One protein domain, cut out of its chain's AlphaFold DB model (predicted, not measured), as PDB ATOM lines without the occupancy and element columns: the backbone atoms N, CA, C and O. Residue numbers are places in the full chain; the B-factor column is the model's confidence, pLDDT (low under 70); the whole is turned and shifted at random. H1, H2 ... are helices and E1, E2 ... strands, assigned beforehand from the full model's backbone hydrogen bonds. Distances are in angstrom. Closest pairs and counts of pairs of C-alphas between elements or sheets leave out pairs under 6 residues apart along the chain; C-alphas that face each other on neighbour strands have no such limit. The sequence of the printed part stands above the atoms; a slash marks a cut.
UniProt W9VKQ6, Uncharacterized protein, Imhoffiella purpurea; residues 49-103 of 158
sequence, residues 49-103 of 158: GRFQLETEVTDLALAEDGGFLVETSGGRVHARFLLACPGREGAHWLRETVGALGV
ATOM      1  N   GLY A  49     139.667 161.005 110.218       96.12
ATOM      2  CA  GLY A  49     140.673 160.001 110.550       96.12
ATOM      3  C   GLY A  49     140.041 158.628 110.780       96.12
ATOM      4  O   GLY A  49     138.908 158.517 111.247       96.12
ATOM      5  N   ARG A  50     140.779 157.569 110.453       95.50
ATOM      6  CA  ARG A  50     140.355 156.182 110.670       95.50
ATOM      7  C   ARG A  50     141.375 155.474 111.541       95.50
ATOM      8  O   ARG A  50     142.574 155.682 111.379       95.50
ATOM      9  N   PHE A  51     140.877 154.633 112.436       95.44
ATOM     10  CA  PHE A  51     141.694 153.789 113.296       95.44
ATOM     11  C   PHE A  51     141.573 152.347 112.823       95.44
ATOM     12  O   PHE A  51     140.462 151.840 112.661       95.44
ATOM     13  N   GLN A  52     142.714 151.697 112.615       94.44
ATOM     14  CA  GLN A  52     142.806 150.255 112.425       94.44
ATOM     15  C   GLN A  52     143.463 149.684 113.676       94.44
ATOM     16  O   GLN A  52     144.681 149.707 113.829       94.44
ATOM     17  N   LEU A  53     142.624 149.288 114.634       94.88
ATOM     18  CA  LEU A  53     143.085 148.640 115.861       94.88
ATOM     19  C   LEU A  53     143.475 147.190 115.567       94.88
ATOM     20  O   LEU A  53     143.133 146.661 114.509       94.88
ATOM     21  N   GLU A  54     144.229 146.576 116.483       95.25
ATOM     22  CA  GLU A  54     144.711 145.188 116.345       95.25
ATOM     23  C   GLU A  54     145.461 144.925 115.019       95.25
ATOM     24  O   GLU A  54     145.575 143.796 114.548       95.25
ATOM     25  N   THR A  55     145.991 145.990 114.415       96.31
ATOM     26  CA  THR A  55     146.691 145.963 113.132       96.31
ATOM     27  C   THR A  55     148.141 146.343 113.381       96.31
ATOM     28  O   THR A  55     148.480 147.515 113.541       96.31
ATOM     29  N   GLU A  56     148.996 145.332 113.483       95.00
ATOM     30  CA  GLU A  56     150.423 145.525 113.719       95.00
ATOM     31  C   GLU A  56     151.118 145.857 112.402       95.00
ATOM     32  O   GLU A  56     150.903 145.174 111.401       95.00
ATOM     33  N   VAL A  57     151.953 146.898 112.397       95.25
ATOM     34  CA  VAL A  57     152.852 147.190 111.274       95.25
ATOM     35  C   VAL A  57     154.106 146.349 111.444       95.25
ATOM     36  O   VAL A  57     154.798 146.479 112.450       95.25
ATOM     37  N   THR A  58     154.404 145.507 110.461       93.81
ATOM     38  CA  THR A  58     155.538 144.580 110.518       93.81
ATOM     39  C   THR A  58     156.750 145.113 109.767       93.81
ATOM     40  O   THR A  58     157.873 144.934 110.239       93.81
ATOM     41  N   ASP A  59     156.536 145.808 108.645       93.44
ATOM     42  CA  ASP A  59     157.617 146.309 107.796       93.44
ATOM     43  C   ASP A  59     157.236 147.579 107.015       93.44
ATOM     44  O   ASP A  59     156.055 147.897 106.835       93.44
ATOM     45  N   LEU A  60     158.253 148.310 106.550       94.94
ATOM     46  CA  LEU A  60     158.124 149.531 105.757       94.94
ATOM     47  C   LEU A  60     159.068 149.495 104.554       94.94
ATOM     48  O   LEU A  60     160.269 149.286 104.703       94.94
ATOM     49  N   ALA A  61     158.543 149.821 103.376       93.19
ATOM     50  CA  ALA A  61     159.315 149.939 102.144       93.19
ATOM     51  C   ALA A  61     159.035 151.264 101.422       93.19
ATOM     52  O   ALA A  61     157.983 151.882 101.602       93.19
ATOM     53  N   LEU A  62     159.974 151.696 100.579       93.00
ATOM     54  CA  LEU A  62     159.727 152.778  99.624       93.00
ATOM     55  C   LEU A  62     158.956 152.229  98.425       93.00
ATOM     56  O   LEU A  62     159.317 151.194  97.866       93.00
ATOM     57  N   ALA A  63     157.904 152.936  98.031       92.56
ATOM     58  CA  ALA A  63     157.169 152.645  96.812       92.56
ATOM     59  C   ALA A  63     157.850 153.298  95.594       92.56
ATOM     60  O   ALA A  63     158.571 154.291  95.722       92.56
ATOM     61  N   GLU A  64     157.604 152.755  94.398       91.38
ATOM     62  CA  GLU A  64     158.195 153.248  93.140       91.38
ATOM     63  C   GLU A  64     157.798 154.698  92.815       91.38
ATOM     64  O   GLU A  64     158.549 155.423  92.165       91.38
ATOM     65  N   ASP A  65     156.641 155.143  93.306       92.25
ATOM     66  CA  ASP A  65     156.120 156.501  93.138       92.25
ATOM     67  C   ASP A  65     156.691 157.514  94.151       92.25
ATOM     68  O   ASP A  65     156.269 158.672  94.187       92.25
ATOM     69  N   GLY A  66     157.651 157.090  94.979       90.44
ATOM     70  CA  GLY A  66     158.250 157.903  96.035       90.44
ATOM     71  C   GLY A  66     157.416 157.980  97.319       90.44
ATOM     72  O   GLY A  66     157.760 158.761  98.207       90.44
ATOM     73  N   GLY A  67     156.333 157.203  97.424       94.00
ATOM     74  CA  GLY A  67     155.588 156.997  98.664       94.00
ATOM     75  C   GLY A  67     156.176 155.891  99.548       94.00
ATOM     76  O   GLY A  67     157.311 155.441  99.372       94.00
ATOM     77  N   PHE A  68     155.367 155.424 100.493       95.00
ATOM     78  CA  PHE A  68     155.669 154.322 101.399       95.00
ATOM     79  C   PHE A  68     154.671 153.184 101.202       95.00
ATOM     80  O   PHE A  68     153.463 153.407 101.100       95.00
ATOM     81  N   LEU A  69     155.183 151.959 101.207       95.62
ATOM     82  CA  LEU A  69     154.399 150.743 101.338       95.62
ATOM     83  C   LEU A  69     154.549 150.225 102.772       95.62
ATOM     84  O   LEU A  69     155.660 150.015 103.253       95.62
ATOM     85  N   VAL A  70     153.421 150.056 103.451       96.06
ATOM     86  CA  VAL A  70     153.329 149.636 104.849       96.06
ATOM     87  C   VAL A  70     152.756 148.225 104.883       96.06
ATOM     88  O   VAL A  70     151.602 148.010 104.498       96.06
ATOM     89  N   GLU A  71     153.558 147.268 105.339       95.31
ATOM     90  CA  GLU A  71     153.110 145.895 105.565       95.31
ATOM     91  C   GLU A  71     152.505 145.795 106.966       95.31
ATOM     92  O   GLU A  71     153.106 146.221 107.956       95.31
ATOM     93  N   THR A  72     151.300 145.236 107.057       96.44
ATOM     94  CA  THR A  72     150.599 145.044 108.327       96.44
ATOM     95  C   THR A  72     150.048 143.630 108.456       96.44
ATOM     96  O   THR A  72     149.879 142.926 107.457       96.44
ATOM     97  N   SER A  73     149.678 143.232 109.674       95.94
ATOM     98  CA  SER A  73     148.949 141.980 109.922       95.94
ATOM     99  C   SER A  73     147.611 141.896 109.167       95.94
ATOM    100  O   SER A  73     147.133 140.799 108.886       95.94
ATOM    101  N   GLY A  74     147.020 143.043 108.816       92.88
ATOM    102  CA  GLY A  74     145.765 143.156 108.069       92.88
ATOM    103  C   GLY A  74     145.932 143.342 106.556       92.88
ATOM    104  O   GLY A  74     144.933 143.519 105.860       92.88
ATOM    105  N   GLY A  75     147.163 143.321 106.036       93.69
ATOM    106  CA  GLY A  75     147.470 143.533 104.619       93.69
ATOM    107  C   GLY A  75     148.354 144.751 104.357       93.69
ATOM    108  O   GLY A  75     149.047 145.246 105.246       93.69
ATOM    109  N   ARG A  76     148.354 145.224 103.108       95.06
ATOM    110  CA  ARG A  76     149.253 146.285 102.632       95.06
ATOM    111  C   ARG A  76     148.541 147.616 102.507       95.06
ATOM    112  O   ARG A  76     147.452 147.685 101.940       95.06
ATOM    113  N   VAL A  77     149.203 148.671 102.962       95.50
ATOM    114  CA  VAL A  77     148.719 150.044 102.835       95.50
ATOM    115  C   VAL A  77     149.767 150.885 102.120       95.50
ATOM    116  O   VAL A  77     150.933 150.890 102.501       95.50
ATOM    117  N   HIS A  78     149.353 151.610 101.084       96.25
ATOM    118  CA  HIS A  78     150.189 152.622 100.440       96.25
ATOM    119  C   HIS A  78     149.879 153.998 101.031       96.25
ATOM    120  O   HIS A  78     148.715 154.320 101.278       96.25
ATOM    121  N   ALA A  79     150.916 154.796 101.279       94.75
ATOM    122  CA  ALA A  79     150.776 156.154 101.781       94.75
ATOM    123  C   ALA A  79     151.862 157.066 101.208       94.75
ATOM    124  O   ALA A  79     153.048 156.748 101.246       94.75
ATOM    125  N   ARG A  80     151.480 158.262 100.753       95.38
ATOM    126  CA  ARG A  80     152.447 159.268 100.283       95.38
ATOM    127  C   ARG A  80     153.303 159.839 101.418       95.38
ATOM    128  O   ARG A  80     154.461 160.185 101.209       95.38
ATOM    129  N   PHE A  81     152.731 159.946 102.615       94.62
ATOM    130  CA  PHE A  81     153.405 160.441 103.810       94.62
ATOM    131  C   PHE A  81     153.184 159.470 104.966       94.62
ATOM    132  O   PHE A  81     152.057 159.039 105.204       94.62
ATOM    133  N   LEU A  82     154.252 159.170 105.706       94.19
ATOM    134  CA  LEU A  82     154.215 158.278 106.857       94.19
ATOM    135  C   LEU A  82     154.681 159.011 108.118       94.19
ATOM    136  O   LEU A  82     155.796 159.526 108.173       94.19
ATOM    137  N   LEU A  83     153.831 159.022 109.146       94.81
ATOM    138  CA  LEU A  83     154.178 159.489 110.486       94.81
ATOM    139  C   LEU A  83     154.285 158.282 111.427       94.81
ATOM    140  O   LEU A  83     153.273 157.716 111.837       94.81
ATOM    141  N   ALA A  84     155.511 157.889 111.769       92.94
ATOM    142  CA  ALA A  84     155.760 156.768 112.669       92.94
ATOM    143  C   ALA A  84     155.745 157.216 114.143       92.94
ATOM    144  O   ALA A  84     156.634 157.945 114.586       92.94
ATOM    145  N   CYS A  85     154.763 156.736 114.912       94.44
ATOM    146  CA  CYS A  85     154.588 157.051 116.338       94.44
ATOM    147  C   CYS A  85     154.517 155.793 117.241       94.44
ATOM    148  O   CYS A  85     153.580 155.673 118.030       94.44
ATOM    149  N   PRO A  86     155.477 154.849 117.184       92.62
ATOM    150  CA  PRO A  86     155.370 153.556 117.876       92.62
ATOM    151  C   PRO A  86     155.655 153.618 119.393       92.62
ATOM    152  O   PRO A  86     155.694 152.596 120.076       92.62
ATOM    153  N   GLY A  87     155.879 154.816 119.940       92.19
ATOM    154  CA  GLY A  87     156.240 155.006 121.342       92.19
ATOM    155  C   GLY A  87     157.625 154.447 121.688       92.19
ATOM    156  O   GLY A  87     158.436 154.132 120.821       92.19
ATOM    157  N   ARG A  88     157.920 154.359 122.990       90.06
ATOM    158  CA  ARG A  88     159.228 153.897 123.484       90.06
ATOM    159  C   ARG A  88     159.444 152.401 123.266       90.06
ATOM    160  O   ARG A  88     160.564 151.996 122.981       90.06
ATOM    161  N   GLU A  89     158.394 151.601 123.416       89.81
ATOM    162  CA  GLU A  89     158.456 150.147 123.248       89.81
ATOM    163  C   GLU A  89     158.817 149.766 121.807       89.81
ATOM    164  O   GLU A  89     159.753 149.001 121.592       89.81
ATOM    165  N   GLY A  90     158.187 150.398 120.812       91.69
ATOM    166  CA  GLY A  90     158.494 150.153 119.401       91.69
ATOM    167  C   GLY A  90     159.680 150.953 118.849       91.69
ATOM    168  O   GLY A  90     159.905 150.954 117.641       91.69
ATOM    169  N   ALA A  91     160.462 151.634 119.695       90.38
ATOM    170  CA  ALA A  91     161.612 152.422 119.243       90.38
ATOM    171  C   ALA A  91     162.731 151.546 118.654       90.38
ATOM    172  O   ALA A  91     163.416 151.967 117.721       90.38
ATOM    173  N   HIS A  92     162.915 150.331 119.188       90.94
ATOM    174  CA  HIS A  92     163.899 149.387 118.659       90.94
ATOM    175  C   HIS A  92     163.521 148.921 117.254       90.94
ATOM    176  O   HIS A  92     164.323 149.075 116.337       90.94
ATOM    177  N   TRP A  93     162.286 148.436 117.097       92.94
ATOM    178  CA  TRP A  93     161.725 148.044 115.805       92.94
ATOM    179  C   TRP A  93     161.852 149.186 114.795       92.94
ATOM    180  O   TRP A  93     162.477 149.013 113.755       92.94
ATOM    181  N   LEU A  94     161.403 150.396 115.155       93.06
ATOM    182  CA  LEU A  94     161.479 151.551 114.261       93.06
ATOM    183  C   LEU A  94     162.908 151.818 113.793       93.06
ATOM    184  O   LEU A  94     163.120 152.096 112.618       93.06
ATOM    185  N   ARG A  95     163.886 151.737 114.702       92.00
ATOM    186  CA  ARG A  95     165.298 151.937 114.374       92.00
ATOM    187  C   ARG A  95     165.799 150.927 113.345       92.00
ATOM    188  O   ARG A  95     166.561 151.318 112.464       92.00
ATOM    189  N   GLU A  96     165.426 149.663 113.481       91.50
ATOM    190  CA  GLU A  96     165.828 148.613 112.546       91.50
ATOM    191  C   GLU A  96     165.159 148.813 111.187       91.50
ATOM    192  O   GLU A  96     165.850 148.869 110.169       91.50
ATOM    193  N   THR A  97     163.844 149.042 111.184       92.31
ATOM    194  CA  THR A  97     163.057 149.226 109.962       92.31
ATOM    195  C   THR A  97     163.521 150.444 109.161       92.31
ATOM    196  O   THR A  97     163.808 150.336 107.972       92.31
ATOM    197  N   VAL A  98     163.683 151.615 109.790       91.25
ATOM    198  CA  VAL A  98     164.147 152.817 109.064       91.25
ATOM    199  C   VAL A  98     165.641 152.765 108.741       91.25
ATOM    200  O   VAL A  98     166.082 153.393 107.778       91.25
ATOM    201  N   GLY A  99     166.423 151.996 109.506       90.44
ATOM    202  CA  GLY A  99     167.825 151.722 109.204       90.44
ATOM    203  C   GLY A  99     167.986 150.990 107.871       90.44
ATOM    204  O   GLY A  99     168.860 151.356 107.085       90.44
ATOM    205  N   ALA A 100     167.098 150.035 107.571       88.06
ATOM    206  CA  ALA A 100     167.043 149.360 106.271       88.06
ATOM    207  C   ALA A 100     166.705 150.320 105.113       88.06
ATOM    208  O   ALA A 100     167.155 150.117 103.988       88.06
ATOM    209  N   LEU A 101     165.995 151.417 105.401       88.75
ATOM    210  CA  LEU A 101     165.694 152.499 104.455       88.75
ATOM    211  C   LEU A 101     166.815 153.555 104.353       88.75
ATOM    212  O   LEU A 101     166.648 154.579 103.692       88.75
ATOM    213  N   GLY A 102     167.955 153.343 105.018       89.12
ATOM    214  CA  GLY A 102     169.093 154.268 105.010       89.12
ATOM    215  C   GLY A 102     168.946 155.470 105.951       89.12
ATOM    216  O   GLY A 102     169.772 156.388 105.918       89.12
ATOM    217  N   VAL A 103     167.930 155.486 106.819       89.88
ATOM    218  CA  VAL A 103     167.728 156.557 107.801       89.88
ATOM    219  C   VAL A 103     168.601 156.300 109.024       89.88
ATOM    220  O   VAL A 103     168.458 155.308 109.738       89.88
TER     221      VAL A 103
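What this domain is: This is residues 49 to 103 of the 158 residues of an uncharacterized protein of Imhoffiella purpurea (UniProt W9VKQ6). A small sheet of three strands, E1, E2 and E3, has a single helix, H1, at its E1 edge, grazing it; a long link leads from E3, at the far edge, to H1. The printed part has 55 residues, with E1, E2, E3 and H1 in that order along the chain; under half of the residues are in named elements, and the class is mixed, helices and strands. The sheet, in the order E1, E2, E3, is antiparallel throughout. The whole is compact, with a radius of gyration of the C-alphas of 11.3 A, and rounded, spanning 28 by 24 by 19 A.

Where its parts are: Start at Gly 49 and go on to C-alpha 57 at (152.852, 147.190, 111.274), where E1, residues 57 to 62, begins; it is 14.6 A long. E2 follows at residues 68 to 72, 12.6 A, and E3 at residues 75 to 79, 13.4 A. H1, residues 91 to 100, runs 14.4 A to C-alpha 100 at (167.043, 149.360, 106.271).

How they stand to each other: E1, E2 and E3 form a meander, each strand the antiparallel neighbour of the one before. In the hairpin E1 and E2, at 160 degrees, look for N 69 and O 61, 2.8 A apart. In the hairpin E2 and E3, at 156 degrees, find N 70 and O 77, 2.8 A apart. H1 is on the sheet but only grazes it, with residues 93 to 100; the closest C-alphas of E1 and H1, those of Leu 60 and Thr 97, are 6.5 A apart. In H1 every O i to N i+4 pair is within hydrogen-bond range.

The domain as a whole: The C-alphas farthest apart, those of Asp 65 and Glu 89, are 30.9 A apart. The printed part has no cut. The link from E3 to H1 is long, and residues 87 to 92 stand free. Mean pLDDT of the printed part is 93.3, and no printed residue is under 70.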